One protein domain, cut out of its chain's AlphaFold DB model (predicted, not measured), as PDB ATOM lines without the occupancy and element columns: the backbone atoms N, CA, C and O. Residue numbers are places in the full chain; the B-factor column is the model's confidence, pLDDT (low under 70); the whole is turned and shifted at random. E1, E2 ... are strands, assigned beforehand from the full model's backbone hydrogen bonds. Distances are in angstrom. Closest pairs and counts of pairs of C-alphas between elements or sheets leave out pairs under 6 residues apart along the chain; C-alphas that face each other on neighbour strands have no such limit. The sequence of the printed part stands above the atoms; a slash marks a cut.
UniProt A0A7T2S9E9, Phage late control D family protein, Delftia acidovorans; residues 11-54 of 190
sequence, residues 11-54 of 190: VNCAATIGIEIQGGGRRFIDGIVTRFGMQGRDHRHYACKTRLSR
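What this domain is: This is residues 11 to 54 of the 190 residues of the protein "Phage late control D family protein" of Delftia acidovorans (UniProt A0A7T2S9E9). Two hairpins spread as a V, sharing one long strand, E2, that bends by 96 degrees at residue 32; E1 pairs along one arm and E3 along the other. The printed part has 44 residues, 31 of them in three named strands in the order E1, E2, E3; the class is all strand, and the strands form a meander, each the antiparallel neighbour of the one before. The whole is loose and flat, with a radius of gyration of the C-alphas of 13.4 A and spans of 36 by 26 by 11 A.

Where its parts are: E2, residues 26 to 41, measures 30.2 A. E1, residues 14 to 20, measures 19.9 A from C-alpha 14 at (-40.308, -11.616, 33.794). E3, residues 46 to 53, measures 22.2 A to C-alpha 53 at (-34.381, -17.401, 28.853).

How they stand to each other: The sheet is strongly twisted. Inner strand E2 has staggered pairing, residues 26 to 32 with E1 and 32 to 41 with E3. Within hydrogen-bond range are N 17 and O 29, 2.9 A, in hairpin E1 and E2, and N 49 and O 37, 2.8 A, in hairpin E2 and E3.

The domain as a whole: The farthest C-alphas, Gly 23 and His 43, are 36.5 A apart. The printed part has no cut, and both links are tight. Residue 23 has pLDDT under 70.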
ATOM      1  N   VAL A  11     -42.152 -19.376  37.725       88.75
ATOM      2  CA  VAL A  11     -42.111 -19.731  36.300       88.75
ATOM      3  C   VAL A  11     -43.088 -18.850  35.516       88.75
ATOM      4  O   VAL A  11     -44.164 -18.529  36.013       88.75
ATOM      5  N   ASN A  12     -42.706 -18.480  34.293       89.25
ATOM      6  CA  ASN A  12     -43.449 -17.607  33.379       89.25
ATOM      7  C   ASN A  12     -43.566 -16.133  33.818       89.25
ATOM      8  O   ASN A  12     -44.327 -15.371  33.228       89.25
ATOM      9  N   CYS A  13     -42.792 -15.703  34.817       89.94
ATOM     10  CA  CYS A  13     -42.651 -14.289  35.152       89.94
ATOM     11  C   CYS A  13     -41.399 -13.687  34.504       89.94
ATOM     12  O   CYS A  13     -40.383 -14.370  34.325       89.94
ATOM     13  N   ALA A  14     -41.474 -12.395  34.179       89.56
ATOM     14  CA  ALA A  14     -40.308 -11.616  33.794       89.56
ATOM     15  C   ALA A  14     -39.362 -11.456  34.994       89.56
ATOM     16  O   ALA A  14     -39.806 -11.244  36.124       89.56
ATOM     17  N   ALA A  15     -38.060 -11.563  34.746       89.81
ATOM     18  CA  ALA A  15     -37.022 -11.343  35.740       89.81
ATOM     19  C   ALA A  15     -35.790 -10.702  35.094       89.81
ATOM     20  O   ALA A  15     -35.449 -10.991  33.945       89.81
ATOM     21  N   THR A  16     -35.099  -9.874  35.873       88.06
ATOM     22  CA  THR A  16     -33.921  -9.125  35.438       88.06
ATOM     23  C   THR A  16     -32.782  -9.344  36.421       88.06
ATOM     24  O   THR A  16     -32.951  -9.175  37.629       88.06
ATOM     25  N   ILE A  17     -31.611  -9.708  35.905       87.62
ATOM     26  CA  ILE A  17     -30.368  -9.782  36.674       87.62
ATOM     27  C   ILE A  17     -29.606  -8.481  36.447       87.62
ATOM     28  O   ILE A  17     -29.233  -8.178  35.314       87.62
ATOM     29  N   GLY A  18     -29.379  -7.721  37.517       87.19
ATOM     30  CA  GLY A  18     -28.492  -6.562  37.513       87.19
ATOM     31  C   GLY A  18     -27.072  -6.976  37.881       87.19
ATOM     32  O   GLY A  18     -26.863  -7.636  38.894       87.19
ATOM     33  N   ILE A  19     -26.108  -6.589  37.054       85.00
ATOM     34  CA  ILE A  19     -24.680  -6.802  37.266       85.00
ATOM     35  C   ILE A  19     -24.050  -5.423  37.397       85.00
ATOM     36  O   ILE A  19     -24.162  -4.599  36.488       85.00
ATOM     37  N   GLU A  20     -23.417  -5.160  38.531       84.00
ATOM     38  CA  GLU A  20     -22.662  -3.927  38.726       84.00
ATOM     39  C   GLU A  20     -21.377  -3.992  37.901       84.00
ATOM     40  O   GLU A  20     -20.674  -5.004  37.904       84.00
ATOM     41  N   ILE A  21     -21.123  -2.928  37.143       77.50
ATOM     42  CA  ILE A  21     -19.939  -2.783  36.297       77.50
ATOM     43  C   ILE A  21     -18.982  -1.788  36.951       77.50
ATOM     44  O   ILE A  21     -19.377  -0.958  37.777       77.50
ATOM     45  N   GLN A  22     -17.709  -1.868  36.570       71.25
ATOM     46  CA  GLN A  22     -16.719  -0.877  36.981       71.25
ATOM     47  C   GLN A  22     -17.121   0.513  36.471       71.25
ATOM     48  O   GLN A  22     -17.839   0.641  35.485       71.25
ATOM     49  N   GLY A  23     -16.751   1.568  37.199       69.50
ATOM     50  CA  GLY A  23     -17.180   2.932  36.863       69.50
ATOM     51  C   GLY A  23     -18.613   3.291  37.291       69.50
ATOM     52  O   GLY A  23     -19.084   4.378  36.972       69.50
ATOM     53  N   GLY A  24     -19.301   2.427  38.052       70.81
ATOM     54  CA  GLY A  24     -20.584   2.747  38.699       70.81
ATOM     55  C   GLY A  24     -21.832   2.500  37.843       70.81
ATOM     56  O   GLY A  24     -22.937   2.862  38.250       70.81
ATOM     57  N   GLY A  25     -21.679   1.872  36.675       73.62
ATOM     58  CA  GLY A  25     -22.794   1.456  35.826       73.62
ATOM     59  C   GLY A  25     -23.474   0.165  36.300       73.62
ATOM     60  O   GLY A  25     -22.983  -0.554  37.174       73.62
ATOM     61  N   ARG A  26     -24.599  -0.182  35.661       76.88
ATOM     62  CA  ARG A  26     -25.239  -1.502  35.783       76.88
ATOM     63  C   ARG A  26     -25.552  -2.075  34.410       76.88
ATOM     64  O   ARG A  26     -26.182  -1.418  33.585       76.88
ATOM     65  N   ARG A  27     -25.151  -3.323  34.188       77.88
ATOM     66  CA  ARG A  27     -25.561  -4.133  33.041       77.88
ATOM     67  C   ARG A  27     -26.732  -5.013  33.450       77.88
ATOM     68  O   ARG A  27     -26.724  -5.592  34.532       77.88
ATOM     69  N   PHE A  28     -27.703  -5.168  32.559       82.44
ATOM     70  CA  PHE A  28     -28.883  -5.984  32.817       82.44
ATOM     71  C   PHE A  28     -28.952  -7.194  31.889       82.44
ATOM     72  O   PHE A  28     -28.584  -7.137  30.711       82.44
ATOM     73  N   ILE A  29     -29.425  -8.308  32.443       85.12
ATOM     74  CA  ILE A  29     -29.786  -9.512  31.703       85.12
ATOM     75  C   ILE A  29     -31.240  -9.834  32.035       85.12
ATOM     76  O   ILE A  29     -31.537 -10.371  33.102       85.12
ATOM     77  N   ASP A  30     -32.139  -9.508  31.115       86.31
ATOM     78  CA  ASP A  30     -33.571  -9.783  31.260       86.31
ATOM     79  C   ASP A  30     -33.977 -11.088  30.603       86.31
ATOM     80  O   ASP A  30     -33.420 -11.519  29.588       86.31
ATOM     81  N   GLY A  31     -35.051 -11.659  31.112       89.19
ATOM     82  CA  GLY A  31     -35.734 -12.738  30.440       89.19
ATOM     83  C   GLY A  31     -36.975 -13.175  31.186       89.19
ATOM     84  O   GLY A  31     -37.470 -12.507  32.091       89.19
ATOM     85  N   ILE A  32     -37.454 -14.340  30.792       91.56
ATOM     86  CA  ILE A  32     -38.571 -15.040  31.396       91.56
ATOM     87  C   ILE A  32     -38.003 -16.236  32.152       91.56
ATOM     88  O   ILE A  32     -37.113 -16.948  31.668       91.56
ATOM     89  N   VAL A  33     -38.506 -16.460  33.361       94.38
ATOM     90  CA  VAL A  33     -38.148 -17.630  34.164       94.38
ATOM     91  C   VAL A  33     -38.792 -18.861  33.536       94.38
ATOM     92  O   VAL A  33     -39.996 -19.079  33.645       94.38
ATOM     93  N   THR A  34     -37.989 -19.690  32.871       94.75
ATOM     94  CA  THR A  34     -38.474 -20.895  32.176       94.75
ATOM     95  C   THR A  34     -38.427 -22.140  33.047       94.75
ATOM     96  O   THR A  34     -39.134 -23.109  32.782       94.75
ATOM     97  N   ARG A  35     -37.589 -22.132  34.091       93.12
ATOM     98  CA  ARG A  35     -37.541 -23.161  35.136       93.12
ATOM     99  C   ARG A  35     -37.144 -22.526  36.459       93.12
ATOM    100  O   ARG A  35     -36.245 -21.690  36.482       93.12
ATOM    101  N   PHE A  36     -37.754 -22.981  37.542       93.12
ATOM    102  CA  PHE A  36     -37.400 -22.612  38.906       93.12
ATOM    103  C   PHE A  36     -37.535 -23.840  39.800       93.12
ATOM    104  O   PHE A  36     -38.487 -24.605  39.651       93.12
ATOM    105  N   GLY A  37     -36.583 -24.049  40.704       89.62
ATOM    106  CA  GLY A  37     -36.653 -25.139  41.667       89.62
ATOM    107  C   GLY A  37     -35.695 -24.950  42.835       89.62
ATOM    108  O   GLY A  37     -34.623 -24.364  42.688       89.62
ATOM    109  N   MET A  38     -36.083 -25.472  43.993       89.06
ATOM    110  CA  MET A  38     -35.256 -25.514  45.195       89.06
ATOM    111  C   MET A  38     -34.279 -26.695  45.103       89.06
ATOM    112  O   MET A  38     -34.685 -27.821  44.835       89.06
ATOM    113  N   GLN A  39     -32.991 -26.428  45.289       88.88
ATOM    114  CA  GLN A  39     -31.902 -27.411  45.269       88.88
ATOM    115  C   GLN A  39     -31.587 -27.959  46.665       88.88
ATOM    116  O   GLN A  39     -31.068 -29.060  46.792       88.88
ATOM    117  N   GLY A  40     -31.892 -27.197  47.713       85.75
ATOM    118  CA  GLY A  40     -31.620 -27.597  49.086       85.75
ATOM    119  C   GLY A  40     -31.904 -26.475  50.071       85.75
ATOM    120  O   GLY A  40     -32.298 -25.370  49.693       85.75
ATOM    121  N   ARG A  41     -31.696 -26.769  51.349       85.81
ATOM    122  CA  ARG A  41     -31.849 -25.822  52.448       85.81
ATOM    123  C   ARG A  41     -30.640 -25.954  53.364       85.81
ATOM    124  O   ARG A  41     -30.348 -27.051  53.823       85.81
ATOM    125  N   ASP A  42     -29.979 -24.838  53.631       84.06
ATOM    126  CA  ASP A  42     -29.082 -24.689  54.775       84.06
ATOM    127  C   ASP A  42     -29.866 -24.064  55.944       84.06
ATOM    128  O   ASP A  42     -30.983 -23.569  55.769       84.06
ATOM    129  N   HIS A  43     -29.302 -24.066  57.150       78.75
ATOM    130  CA  HIS A  43     -29.946 -23.687  58.409       78.75
ATOM    131  C   HIS A  43     -30.747 -22.375  58.332       78.75
ATOM    132  O   HIS A  43     -31.775 -22.249  58.999       78.75
ATOM    133  N   ARG A  44     -30.316 -21.412  57.502       86.94
ATOM    134  CA  ARG A  44     -30.971 -20.101  57.336       86.94
ATOM    135  C   ARG A  44     -31.371 -19.730  55.905       86.94
ATOM    136  O   ARG A  44     -32.086 -18.748  55.739       86.94
ATOM    137  N   HIS A  45     -30.958 -20.485  54.886       86.19
ATOM    138  CA  HIS A  45     -31.170 -20.105  53.485       86.19
ATOM    139  C   HIS A  45     -31.635 -21.280  52.629       86.19
ATOM    140  O   HIS A  45     -31.246 -22.426  52.845       86.19
ATOM    141  N   TYR A  46     -32.436 -20.977  51.613       86.94
ATOM    142  CA  TYR A  46     -32.816 -21.927  50.576       86.94
ATOM    143  C   TYR A  46     -31.914 -21.735  49.360       86.94
ATOM    144  O   TYR A  46     -31.789 -20.627  48.839       86.94
ATOM    145  N   ALA A  47     -31.298 -22.818  48.898       89.12
ATOM    146  CA  ALA A  47     -30.596 -22.832  47.627       89.12
ATOM    147  C   ALA A  47     -31.625 -23.046  46.514       89.12
ATOM    148  O   ALA A  47     -32.310 -24.069  46.492       89.12
ATOM    149  N   CYS A  48     -31.727 -22.105  45.580       89.12
ATOM    150  CA  CYS A  48     -32.645 -22.172  44.444       89.12
ATOM    151  C   CYS A  48     -31.876 -22.105  43.124       89.12
ATOM    152  O   CYS A  48     -30.841 -21.449  43.021       89.12
ATOM    153  N   LYS A  49     -32.406 -22.765  42.093       91.44
ATOM    154  CA  LYS A  49     -31.888 -22.727  40.726       91.44
ATOM    155  C   LYS A  49     -32.973 -22.225  39.783       91.44
ATOM    156  O   LYS A  49     -34.040 -22.829  39.678       91.44
ATOM    157  N   THR A  50     -32.659 -21.150  39.067       92.12
ATOM    158  CA  THR A  50     -33.493 -20.555  38.016       92.12
ATOM    159  C   THR A  50     -32.843 -20.766  36.656       92.12
ATOM    160  O   THR A  50     -31.627 -20.636  36.519       92.12
ATOM    161  N   ARG A  51     -33.655 -21.039  35.631       94.12
ATOM    162  CA  ARG A  51     -33.275 -20.873  34.227       94.12
ATOM    163  C   ARG A  51     -33.989 -19.649  33.670       94.12
ATOM    164  O   ARG A  51     -35.213 -19.652  33.542       94.12
ATOM    165  N   LEU A  52     -33.209 -18.633  33.326       93.00
ATOM    166  CA  LEU A  52     -33.676 -17.441  32.632       93.00
ATOM    167  C   LEU A  52     -33.455 -17.633  31.127       93.00
ATOM    168  O   LEU A  52     -32.357 -18.002  30.715       93.00
ATOM    169  N   SER A  53     -34.486 -17.398  30.318       92.50
ATOM    170  CA  SER A  53     -34.381 -17.401  28.853       92.50
ATOM    171  C   SER A  53     -34.923 -16.091  28.293       92.50
ATOM    172  O   SER A  53     -35.828 -15.503  28.877       92.50
ATOM    173  N   ARG A  54     -34.418 -15.638  27.141       91.25
ATOM    174  CA  ARG A  54     -35.052 -14.529  26.410       91.25
ATOM    175  C   ARG A  54     -36.462 -14.925  25.969       91.25
ATOM    176  O   ARG A  54     -36.766 -16.112  25.862       91.25
TER     177      ARG A  54